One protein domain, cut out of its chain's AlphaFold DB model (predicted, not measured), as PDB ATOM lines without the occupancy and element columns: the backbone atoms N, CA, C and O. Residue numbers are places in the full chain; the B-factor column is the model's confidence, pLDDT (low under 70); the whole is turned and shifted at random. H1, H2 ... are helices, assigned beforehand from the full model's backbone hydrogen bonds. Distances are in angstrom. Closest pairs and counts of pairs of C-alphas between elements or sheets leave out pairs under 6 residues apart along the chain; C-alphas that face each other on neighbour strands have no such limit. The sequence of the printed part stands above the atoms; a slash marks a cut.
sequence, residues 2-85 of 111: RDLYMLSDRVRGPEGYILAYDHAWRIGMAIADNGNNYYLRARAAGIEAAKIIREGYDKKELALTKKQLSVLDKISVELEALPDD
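AT A GLANCE: This is residues 2 to 85 of the 111 residues of the protein "Methanol--corrinoid methyltransferase" of Candidatus Methanomethylophilaceae archaeon (UniProt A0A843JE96). The long helix H4 lies in the middle of a flat row of three, with H3 on one side and H5 on the other, the chain folding back at each turn. Short H2 packs on H4, and H1 sits beyond it at one end. The printed part has 84 residues with five named helices, H1 to H5, all helix, compact, with a radius of gyration of the C-alphas of 13.5 A, spanning 39 by 31 by 16 A.

HOW THE PARTS SIT: H4, residues 38 to 58, is the hub. H3, residues 21 to 33, touches it as a hairpin at a shallow tilt of 34 degrees, only just short of steep; their closest C-alphas, Ile 31 and Arg 41, are 4.5 A apart. H5, residues 66 to 80, forms another hairpin with H4, at 33 degrees, again only just shallow; the closest C-alphas, Ala 50 and Ser 76, are 6.1 A apart. H2, residues 14 to 19, touches residues 49 to 53 of H4 alone at a steep 60 degrees, closest at the C-alphas of Pro 14 and Ile 53, 6.4 A. H1, residues 2 to 9, is close to H2 but not clearly touching, with C-alphas 9 and 16 closest at 5.6 A. In H3, H4 and H5 every O i to N i+4 pair is within hydrogen-bond range; in H1 3 of 4, in H2 1 of 2.

IN THESE COORDINATES: H4 is 30.6 A long, H5 21.4 A. H1 begins at C-alpha 2 (-19.824, -4.563, 98.310); H5 ends at C-alpha 80 (-7.428, -0.802, 129.700).

THE WHOLE: The farthest C-alphas, Leu 4 and Asp 85, are 41.7 A apart. The printed part has no cut and no long link; no printed residue is under 70 in pLDDT.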
ATOM      1  N   ARG A   2     -20.314  -4.475  96.911       87.44
ATOM      2  CA  ARG A   2     -19.824  -4.563  98.310       87.44
ATOM      3  C   ARG A   2     -19.514  -3.204  98.955       87.44
ATOM      4  O   ARG A   2     -20.038  -2.904 100.019       87.44
ATOM      5  N   ASP A   3     -18.697  -2.380  98.303       89.44
ATOM      6  CA  ASP A   3     -18.278  -1.097  98.888       89.44
ATOM      7  C   ASP A   3     -19.446  -0.111  98.997       89.44
ATOM      8  O   ASP A   3     -19.515   0.652  99.952       89.44
ATOM      9  N   LEU A   4     -20.413  -0.189  98.075       88.81
ATOM     10  CA  LEU A   4     -21.645   0.598  98.137       88.81
ATOM     11  C   LEU A   4     -22.490   0.221  99.365       88.81
ATOM     12  O   LEU A   4     -22.982   1.113 100.045       88.81
ATOM     13  N   TYR A   5     -22.618  -1.080  99.663       86.75
ATOM     14  CA  TYR A   5     -23.329  -1.566 100.853       86.75
ATOM     15  C   TYR A   5     -22.622  -1.205 102.159       86.75
ATOM     16  O   TYR A   5     -23.269  -0.961 103.167       86.75
ATOM     17  N   MET A   6     -21.291  -1.162 102.159       90.19
ATOM     18  CA  MET A   6     -20.548  -0.711 103.332       90.19
ATOM     19  C   MET A   6     -20.737   0.797 103.538       90.19
ATOM     20  O   MET A   6     -21.084   1.232 104.633       90.19
ATOM     21  N   LEU A   7     -20.566   1.600 102.483       88.50
ATOM     22  CA  LEU A   7     -20.643   3.061 102.564       88.50
ATOM     23  C   LEU A   7     -22.034   3.576 102.958       88.50
ATOM     24  O   LEU A   7     -22.114   4.623 103.597       88.50
ATOM     25  N   SER A   8     -23.116   2.867 102.613       89.94
ATOM     26  CA  SER A   8     -24.480   3.286 102.972       89.94
ATOM     27  C   SER A   8     -24.725   3.341 104.478       89.94
ATOM     28  O   SER A   8     -25.488   4.196 104.937       89.94
ATOM     29  N   ASP A   9     -24.079   2.451 105.236       89.50
ATOM     30  CA  ASP A   9     -24.329   2.257 106.666       89.50
ATOM     31  C   ASP A   9     -23.116   2.572 107.553       89.50
ATOM     32  O   ASP A   9     -23.294   2.773 108.754       89.50
ATOM     33  N   ARG A  10     -21.912   2.713 106.974       90.06
ATOM     34  CA  ARG A  10     -20.647   2.958 107.697       90.06
ATOM     35  C   ARG A  10     -20.771   4.036 108.767       90.06
ATOM     36  O   ARG A  10     -20.314   3.846 109.880       90.06
ATOM     37  N   VAL A  11     -21.375   5.173 108.432       90.00
ATOM     38  CA  VAL A  11     -21.417   6.358 109.310       90.00
ATOM     39  C   VAL A  11     -22.770   6.562 109.992       90.00
ATOM     40  O   VAL A  11     -22.979   7.580 110.647       90.00
ATOM     41  N   ARG A  12     -23.710   5.616 109.849       89.31
ATOM     42  CA  ARG A  12     -25.044   5.732 110.467       89.31
ATOM     43  C   ARG A  12     -25.017   5.548 111.981       89.31
ATOM     44  O   ARG A  12     -25.895   6.062 112.667       89.31
ATOM     45  N   GLY A  13     -24.023   4.832 112.489       89.69
ATOM     46  CA  GLY A  13     -23.825   4.595 113.911       89.69
ATOM     47  C   GLY A  13     -22.508   3.868 114.172       89.69
ATOM     48  O   GLY A  13     -21.909   3.333 113.234       89.69
ATOM     49  N   PRO A  14     -22.042   3.840 115.431       92.88
ATOM     50  CA  PRO A  14     -20.809   3.146 115.799       92.88
ATOM     51  C   PRO A  14     -20.854   1.645 115.469       92.88
ATOM     52  O   PRO A  14     -19.827   1.069 115.113       92.88
ATOM     53  N   GLU A  15     -22.034   1.022 115.510       92.62
ATOM     54  CA  GLU A  15     -22.245  -0.392 115.177       92.62
ATOM     55  C   GLU A  15     -22.049  -0.675 113.680       92.62
ATOM     56  O   GLU A  15     -21.500  -1.706 113.305       92.62
ATOM     57  N   GLY A  16     -22.465   0.248 112.807       91.69
ATOM     58  CA  GLY A  16     -22.197   0.154 111.369       91.69
ATOM     59  C   GLY A  16     -20.734   0.449 111.043       91.69
ATOM     60  O   GLY A  16     -20.136  -0.215 110.197       91.69
ATOM     61  N   TYR A  17     -20.140   1.404 111.763       94.50
ATOM     62  CA  TYR A  17     -18.749   1.811 111.578       94.50
ATOM     63  C   TYR A  17     -17.800   0.652 111.881       94.50
ATOM     64  O   TYR A  17     -16.940   0.330 111.071       94.50
ATOM     65  N   ILE A  18     -18.003  -0.056 112.993       95.56
ATOM     66  CA  ILE A  18     -17.114  -1.154 113.387       95.56
ATOM     67  C   ILE A  18     -17.196  -2.383 112.463       95.56
ATOM     68  O   ILE A  18     -16.212  -3.101 112.299       95.56
ATOM     69  N   LEU A  19     -18.358  -2.612 111.840       94.62
ATOM     70  CA  LEU A  19     -18.599  -3.729 110.921       94.62
ATOM     71  C   LEU A  19     -18.174  -3.430 109.477       94.62
ATOM     72  O   LEU A  19     -18.207  -4.328 108.631       94.62
ATOM     73  N   ALA A  20     -17.757  -2.198 109.175       94.75
ATOM     74  CA  ALA A  20     -17.147  -1.894 107.889       94.75
ATOM     75  C   ALA A  20     -15.914  -2.784 107.677       94.75
ATOM     76  O   ALA A  20     -15.122  -2.981 108.593       94.75
ATOM     77  N   TYR A  21     -15.762  -3.357 106.480       93.44
ATOM     78  CA  TYR A  21     -14.838  -4.477 106.251       93.44
ATOM     79  C   TYR A  21     -13.379  -4.182 106.642       93.44
ATOM     80  O   TYR A  21     -12.666  -5.079 107.078       93.44
ATOM     81  N   ASP A  22     -12.934  -2.938 106.495       94.00
ATOM     82  CA  ASP A  22     -11.601  -2.465 106.858       94.00
ATOM     83  C   ASP A  22     -11.422  -2.354 108.378       94.00
ATOM     84  O   ASP A  22     -10.392  -2.760 108.917       94.00
ATOM     85  N   HIS A  23     -12.447  -1.875 109.084       95.81
ATOM     86  CA  HIS A  23     -12.480  -1.837 110.544       95.81
ATOM     87  C   HIS A  23     -12.617  -3.241 111.151       95.81
ATOM     88  O   HIS A  23     -11.858  -3.602 112.050       95.81
ATOM     89  N   ALA A  24     -13.492  -4.075 110.591       95.50
ATOM     90  CA  ALA A  24     -13.659  -5.467 110.988       95.50
ATOM     91  C   ALA A  24     -12.366  -6.277 110.792       95.50
ATOM     92  O   ALA A  24     -12.016  -7.097 111.639       95.50
ATOM     93  N   TRP A  25     -11.618  -6.021 109.714       96.69
ATOM     94  CA  TRP A  25     -10.323  -6.661 109.485       96.69
ATOM     95  C   TRP A  25      -9.273  -6.248 110.524       96.69
ATOM     96  O   TRP A  25      -8.580  -7.118 111.049       96.69
ATOM     97  N   ARG A  26      -9.197  -4.958 110.891       97.00
ATOM     98  CA  ARG A  26      -8.313  -4.483 111.978       97.00
ATOM     99  C   ARG A  26      -8.595  -5.200 113.299       97.00
ATOM    100  O   ARG A  26      -7.667  -5.669 113.951       97.00
ATOM    101  N   ILE A  27      -9.868  -5.344 113.657       96.38
ATOM    102  CA  ILE A  27     -10.276  -6.077 114.865       96.38
ATOM    103  C   ILE A  27      -9.919  -7.560 114.744       96.38
ATOM    104  O   ILE A  27      -9.415  -8.156 115.692       96.38
ATOM    105  N   GLY A  28     -10.126  -8.154 113.566       94.75
ATOM    106  CA  GLY A  28      -9.725  -9.529 113.278       94.75
ATOM    107  C   GLY A  28      -8.227  -9.771 113.474       94.75
ATOM    108  O   GLY A  28      -7.857 -10.799 114.038       94.75
ATOM    109  N   MET A  29      -7.372  -8.821 113.083       96.31
ATOM    110  CA  MET A  29      -5.933  -8.899 113.358       96.31
ATOM    111  C   MET A  29      -5.634  -8.853 114.856       96.31
ATOM    112  O   MET A  29      -4.934  -9.730 115.348       96.31
ATOM    113  N   ALA A  30      -6.237  -7.919 115.600       95.50
ATOM    114  CA  ALA A  30      -6.048  -7.831 117.051       95.50
ATOM    115  C   ALA A  30      -6.447  -9.132 117.782       95.50
ATOM    116  O   ALA A  30      -5.819  -9.521 118.772       95.50
ATOM    117  N   ILE A  31      -7.472  -9.828 117.275       95.12
ATOM    118  CA  ILE A  31      -7.875 -11.155 117.755       95.12
ATOM    119  C   ILE A  31      -6.821 -12.209 117.396       95.12
ATOM    120  O   ILE A  31      -6.434 -12.998 118.257       95.12
ATOM    121  N   ALA A  32      -6.383 -12.248 116.135       94.88
ATOM    122  CA  ALA A  32      -5.433 -13.241 115.641       94.88
ATOM    123  C   ALA A  32      -4.072 -13.146 116.348       94.88
ATOM    124  O   ALA A  32      -3.508 -14.180 116.710       94.88
ATOM    125  N   ASP A  33      -3.604 -11.930 116.634       94.38
ATOM    126  CA  ASP A  33      -2.349 -11.665 117.350       94.38
ATOM    127  C   ASP A  33      -2.352 -12.237 118.780       94.38
ATOM    128  O   ASP A  33      -1.306 -12.592 119.318       94.38
ATOM    129  N   ASN A  34      -3.537 -12.399 119.377       91.25
ATOM    130  CA  ASN A  34      -3.740 -12.972 120.711       91.25
ATOM    131  C   ASN A  34      -4.404 -14.364 120.659       91.25
ATOM    132  O   ASN A  34      -4.995 -14.816 121.640       91.25
ATOM    133  N   GLY A  35      -4.328 -15.063 119.521       85.44
ATOM    134  CA  GLY A  35      -5.174 -16.222 119.205       85.44
ATOM    135  C   GLY A  35      -5.116 -17.408 120.178       85.44
ATOM    136  O   GLY A  35      -6.062 -18.195 120.220       85.44
ATOM    137  N   ASN A  36      -4.055 -17.513 120.983       89.25
ATOM    138  CA  ASN A  36      -3.845 -18.597 121.948       89.25
ATOM    139  C   ASN A  36      -4.581 -18.407 123.283       89.25
ATOM    140  O   ASN A  36      -4.611 -19.336 124.083       89.25
ATOM    141  N   ASN A  37      -5.149 -17.226 123.541       89.94
ATOM    142  CA  ASN A  37      -5.801 -16.908 124.807       89.94
ATOM    143  C   ASN A  37      -7.179 -16.275 124.553       89.94
ATOM    144  O   ASN A  37      -7.296 -15.246 123.881       89.94
ATOM    145  N   TYR A  38      -8.236 -16.910 125.071       90.06
ATOM    146  CA  TYR A  38      -9.622 -16.507 124.819       90.06
ATOM    147  C   TYR A  38      -9.948 -15.138 125.400       90.06
ATOM    148  O   TYR A  38     -10.635 -14.340 124.756       90.06
ATOM    149  N   TYR A  39      -9.444 -14.871 126.597       91.56
ATOM    150  CA  TYR A  39      -9.632 -13.604 127.270       91.56
ATOM    151  C   TYR A  39      -8.853 -12.473 126.589       91.56
ATOM    152  O   TYR A  39      -9.444 -11.462 126.197       91.56
ATOM    153  N   LEU A  40      -7.549 -12.657 126.370       92.75
ATOM    154  CA  LEU A  40      -6.683 -11.620 125.805       92.75
ATOM    155  C   LEU A  40      -7.112 -11.224 124.394       92.75
ATOM    156  O   LEU A  40      -7.152 -10.033 124.088       92.75
ATOM    157  N   ARG A  41      -7.523 -12.180 123.548       93.94
ATOM    158  CA  ARG A  41      -8.030 -11.856 122.204       93.94
ATOM    159  C   ARG A  41      -9.340 -11.072 122.234       93.94
ATOM    160  O   ARG A  41      -9.536 -10.190 121.403       93.94
ATOM    161  N   ALA A  42     -10.228 -11.363 123.187       94.56
ATOM    162  CA  ALA A  42     -11.484 -10.635 123.343       94.56
ATOM    163  C   ALA A  42     -11.242  -9.216 123.878       94.56
ATOM    164  O   ALA A  42     -11.823  -8.253 123.375       94.56
ATOM    165  N   ARG A  43     -10.333  -9.071 124.849       93.81
ATOM    166  CA  ARG A  43      -9.928  -7.769 125.382       93.81
ATOM    167  C   ARG A  43      -9.247  -6.912 124.315       93.81
ATOM    168  O   ARG A  43      -9.627  -5.757 124.138       93.81
ATOM    169  N   ALA A  44      -8.310  -7.482 123.556       94.75
ATOM    170  CA  ALA A  44      -7.646  -6.799 122.448       94.75
ATOM    171  C   ALA A  44      -8.649  -6.323 121.387       94.75
ATOM    172  O   ALA A  44      -8.578  -5.175 120.949       94.75
ATOM    173  N   ALA A  45      -9.635  -7.158 121.037       96.12
ATOM    174  CA  ALA A  45     -10.717  -6.776 120.131       96.12
ATOM    175  C   ALA A  45     -11.529  -5.584 120.657       96.12
ATOM    176  O   ALA A  45     -11.806  -4.654 119.904       96.12
ATOM    177  N   GLY A  46     -11.888  -5.593 121.946       95.38
ATOM    178  CA  GLY A  46     -12.624  -4.499 122.586       95.38
ATOM    179  C   GLY A  46     -11.836  -3.186 122.625       95.38
ATOM    180  O   GLY A  46     -12.394  -2.120 122.360       95.38
ATOM    181  N   ILE A  47     -10.533  -3.250 122.906       95.88
ATOM    182  CA  ILE A  47      -9.654  -2.073 122.901       95.88
ATOM    183  C   ILE A  47      -9.521  -1.510 121.480       95.88
ATOM    184  O   ILE A  47      -9.657  -0.303 121.278       95.88
ATOM    185  N   GLU A  48      -9.294  -2.366 120.481       97.06
ATOM    186  CA  GLU A  48      -9.166  -1.930 119.085       97.06
ATOM    187  C   GLU A  48     -10.484  -1.350 118.550       97.06
ATOM    188  O   GLU A  48     -10.487  -0.318 117.879       97.06
ATOM    189  N   ALA A  49     -11.618  -1.943 118.925       96.62
ATOM    190  CA  ALA A  49     -12.952  -1.415 118.660       96.62
ATOM    191  C   ALA A  49     -13.133   0.019 119.189       96.62
ATOM    192  O   ALA A  49     -13.570   0.909 118.455       96.62
ATOM    193  N   ALA A  50     -12.768   0.257 120.453       96.69
ATOM    194  CA  ALA A  50     -12.868   1.576 121.070       96.69
ATOM    195  C   ALA A  50     -11.961   2.607 120.371       96.69
ATOM    196  O   ALA A  50     -12.392   3.734 120.108       96.69
ATOM    197  N   LYS A  51     -10.738   2.205 119.996       96.56
ATOM    198  CA  LYS A  51      -9.799   3.037 119.226       96.56
ATOM    199  C   LYS A  51     -10.355   3.419 117.857       96.56
ATOM    200  O   LYS A  51     -10.344   4.595 117.514       96.56
ATOM    201  N   ILE A  52     -10.911   2.467 117.108       96.81
ATOM    202  CA  ILE A  52     -11.518   2.728 115.794       96.81
ATOM    203  C   ILE A  52     -12.651   3.755 115.900       96.81
ATOM    204  O   ILE A  52     -12.705   4.699 115.112       96.81
ATOM    205  N   ILE A  53     -13.542   3.607 116.885       96.00
ATOM    206  CA  ILE A  53     -14.662   4.542 117.082       96.00
ATOM    207  C   ILE A  53     -14.142   5.938 117.455       96.00
ATOM    208  O   ILE A  53     -14.650   6.937 116.937       96.00
ATOM    209  N   ARG A  54     -13.112   6.024 118.311       96.12
ATOM    210  CA  ARG A  54     -12.446   7.291 118.650       96.12
ATOM    211  C   ARG A  54     -11.853   7.954 117.412       96.12
ATOM    212  O   ARG A  54     -12.136   9.120 117.163       96.12
ATOM    213  N   GLU A  55     -11.073   7.213 116.629       95.81
ATOM    214  CA  GLU A  55     -10.452   7.717 115.402       95.81
ATOM    215  C   GLU A  55     -11.506   8.256 114.424       95.81
ATOM    216  O   GLU A  55     -11.316   9.324 113.844       95.81
ATOM    217  N   GLY A  56     -12.625   7.541 114.258       94.81
ATOM    218  CA  GLY A  56     -13.735   7.975 113.410       94.81
ATOM    219  C   GLY A  56     -14.391   9.266 113.898       94.81
ATOM    220  O   GLY A  56     -14.724  10.137 113.089       94.81
ATOM    221  N   TYR A  57     -14.534   9.425 115.217       95.00
ATOM    222  CA  TYR A  57     -15.021  10.662 115.827       95.00
ATOM    223  C   TYR A  57     -14.046  11.830 115.620       95.00
ATOM    224  O   TYR A  57     -14.453  12.896 115.154       95.00
ATOM    225  N   ASP A  58     -12.755  11.621 115.888       95.19
ATOM    226  CA  ASP A  58     -11.717  12.655 115.786       95.19
ATOM    227  C   ASP A  58     -11.523  13.134 114.338       95.19
ATOM    228  O   ASP A  58     -11.345  14.330 114.082       95.19
ATOM    229  N   LYS A  59     -11.645  12.220 113.366       95.12
ATOM    230  CA  LYS A  59     -11.642  12.529 111.924       95.12
ATOM    231  C   LYS A  59     -12.937  13.177 111.429       95.12
ATOM    232  O   LYS A  59     -12.999  13.588 110.272       95.12
ATOM    233  N   LYS A  60     -13.959  13.301 112.284       93.56
ATOM    234  CA  LYS A  60     -15.308  13.788 111.946       93.56
ATOM    235  C   LYS A  60     -16.022  12.938 110.886       93.56
ATOM    236  O   LYS A  60     -16.927  13.426 110.214       93.56
ATOM    237  N   GLU A  61     -15.629  11.675 110.749       91.88
ATOM    238  CA  GLU A  61     -16.297  10.703 109.880       91.88
ATOM    239  C   GLU A  61     -17.527  10.106 110.570       91.88
ATOM    240  O   GLU A  61     -18.557   9.889 109.936       91.88
ATOM    241  N   LEU A  62     -17.423   9.866 111.882       92.31
ATOM    242  CA  LEU A  62     -18.479   9.300 112.712       92.31
ATOM    243  C   LEU A  62     -18.999  10.353 113.693       92.31
ATOM    244  O   LEU A  62     -18.293  10.803 114.596       92.31
ATOM    245  N   ALA A  63     -20.266  10.729 113.549       93.00
ATOM    246  CA  ALA A  63     -20.909  11.642 114.483       93.00
ATOM    247  C   ALA A  63     -21.349  10.894 115.751       93.00
ATOM    248  O   ALA A  63     -22.208  10.016 115.699       93.00
ATOM    249  N   LEU A  64     -20.797  11.282 116.903       93.38
ATOM    250  CA  LEU A  64     -21.222  10.790 118.214       93.38
ATOM    251  C   LEU A  64     -21.889  11.906 119.014       93.38
ATOM    252  O   LEU A  64     -21.428  13.049 119.049       93.38
ATOM    253  N   THR A  65     -22.962  11.563 119.719       94.81
ATOM    254  CA  THR A  65     -23.534  12.445 120.741       94.81
ATOM    255  C   THR A  65     -22.567  12.590 121.920       94.81
ATOM    256  O   THR A  65     -21.763  11.703 122.203       94.81
ATOM    257  N   LYS A  66     -22.703  13.675 122.696       95.06
ATOM    258  CA  LYS A  66     -21.914  13.880 123.928       95.06
ATOM    259  C   LYS A  66     -22.005  12.691 124.891       95.06
ATOM    260  O   LYS A  66     -21.032  12.357 125.560       95.06
ATOM    261  N   LYS A  67     -23.177  12.047 124.959       95.56
ATOM    262  CA  LYS A  67     -23.390  10.877 125.813       95.56
ATOM    263  C   LYS A  67     -22.626   9.659 125.295       95.56
ATOM    264  O   LYS A  67     -21.975   9.004 126.098       95.56
ATOM    265  N   GLN A  68     -22.681   9.384 123.991       94.25
ATOM    266  CA  GLN A  68     -21.932   8.283 123.376       94.25
ATOM    267  C   GLN A  68     -20.424   8.473 123.540       94.25
ATOM    268  O   GLN A  68     -19.746   7.531 123.928       94.25
ATOM    269  N   LEU A  69     -19.920   9.695 123.345       95.12
ATOM    270  CA  LEU A  69     -18.509  10.010 123.571       95.12
ATOM    271  C   LEU A  69     -18.098   9.750 125.026       95.12
ATOM    272  O   LEU A  69     -17.137   9.037 125.278       95.12
ATOM    273  N   SER A  70     -18.886  10.240 125.990       96.75
ATOM    274  CA  SER A  70     -18.614  10.005 127.413       96.75
ATOM    275  C   SER A  70     -18.644   8.520 127.791       96.75
ATOM    276  O   SER A  70     -17.911   8.101 128.684       96.75
ATOM    277  N   VAL A  71     -19.503   7.720 127.154       96.44
ATOM    278  CA  VAL A  71     -19.543   6.265 127.362       96.44
ATOM    279  C   VAL A  71     -18.312   5.600 126.744       96.44
ATOM    280  O   VAL A  71     -17.704   4.762 127.400       96.44
ATOM    281  N   LEU A  72     -17.903   6.014 125.543       95.62
ATOM    282  CA  LEU A  72     -16.683   5.530 124.895       95.62
ATOM    283  C   LEU A  72     -15.440   5.812 125.748       95.62
ATOM    284  O   LEU A  72     -14.619   4.916 125.925       95.62
ATOM    285  N   ASP A  73     -15.319   7.021 126.310       95.56
ATOM    286  CA  ASP A  73     -14.228   7.394 127.223       95.56
ATOM    287  C   ASP A  73     -14.143   6.427 128.408       95.56
ATOM    288  O   ASP A  73     -13.081   5.889 128.706       95.56
ATOM    289  N   LYS A  74     -15.285   6.175 129.058       96.69
ATOM    290  CA  LYS A  74     -15.365   5.292 130.227       96.69
ATOM    291  C   LYS A  74     -15.005   3.856 129.882       96.69
ATOM    292  O   LYS A  74     -14.157   3.280 130.548       96.69
ATOM    293  N   ILE A  75     -15.602   3.311 128.823       94.56
ATOM    294  CA  ILE A  75     -15.349   1.933 128.392       94.56
ATOM    295  C   ILE A  75     -13.882   1.752 127.994       94.56
ATOM    296  O   ILE A  75     -13.297   0.726 128.318       94.56
ATOM    297  N   SER A  76     -13.268   2.744 127.341       94.31
ATOM    298  CA  SER A  76     -11.846   2.677 126.976       94.31
ATOM    299  C   SER A  76     -10.966   2.518 128.220       94.31
ATOM    300  O   SER A  76     -10.121   1.631 128.261       94.31
ATOM    301  N   VAL A  77     -11.223   3.316 129.262       95.44
ATOM    302  CA  VAL A  77     -10.494   3.230 130.538       95.44
ATOM    303  C   VAL A  77     -10.769   1.907 131.254       95.44
ATOM    304  O   VAL A  77      -9.843   1.282 131.761       95.44
ATOM    305  N   GLU A  78     -12.025   1.458 131.292       94.06
ATOM    306  CA  GLU A  78     -12.399   0.191 131.930       94.06
ATOM    307  C   GLU A  78     -11.726  -1.009 131.248       94.06
ATOM    308  O   GLU A  78     -11.209  -1.878 131.943       94.06
ATOM    309  N   LEU A  79     -11.671  -1.035 129.911       92.81
ATOM    310  CA  LEU A  79     -11.012  -2.092 129.134       92.81
ATOM    311  C   LEU A  79      -9.487  -2.097 129.300       92.81
ATOM    312  O   LEU A  79      -8.878  -3.167 129.304       92.81
ATOM    313  N   GLU A  80      -8.866  -0.924 129.434       91.25
ATOM    314  CA  GLU A  80      -7.428  -0.802 129.700       91.25
ATOM    315  C   GLU A  80      -7.065  -1.176 131.144       91.25
ATOM    316  O   GLU A  80      -5.977  -1.692 131.382       91.25
ATOM    317  N   ALA A  81      -7.977  -0.965 132.097       92.69
ATOM    318  CA  ALA A  81      -7.791  -1.327 133.503       92.69
ATOM    319  C   ALA A  81      -7.990  -2.827 133.789       92.69
ATOM    320  O   ALA A  81      -7.708  -3.287 134.899       92.69
ATOM    321  N   LEU A  82      -8.501  -3.589 132.818       90.88
ATOM    322  CA  LEU A  82      -8.659  -5.030 132.945       90.88
ATOM    323  C   LEU A  82      -7.291  -5.736 133.072       90.88
ATOM    324  O   LEU A  82      -6.338  -5.330 132.405       90.88
ATOM    325  N   PRO A  83      -7.184  -6.806 133.885       88.69
ATOM    326  CA  PRO A  83      -5.938  -7.554 134.038       88.69
ATOM    327  C   PRO A  83      -5.358  -8.082 132.713       88.69
ATOM    328  O   PRO A  83      -6.075  -8.404 131.770       88.69
ATOM    329  N   ASP A  84      -4.036  -8.238 132.654       86.56
ATOM    330  CA  ASP A  84      -3.358  -9.002 131.588       86.56
ATOM    331  C   ASP A  84      -3.330 -10.513 131.864       86.56
ATOM    332  O   ASP A  84      -2.919 -11.302 131.021       86.56
ATOM    333  N   ASP A  85      -3.762 -10.912 133.055       89.44
ATOM    334  CA  ASP A  85      -3.759 -12.289 133.521       89.44
ATOM    335  C   ASP A  85      -5.183 -12.849 133.467       89.44
ATOM    336  O   ASP A  85      -6.106 -12.302 134.080       89.44
TER     337      ASP A  85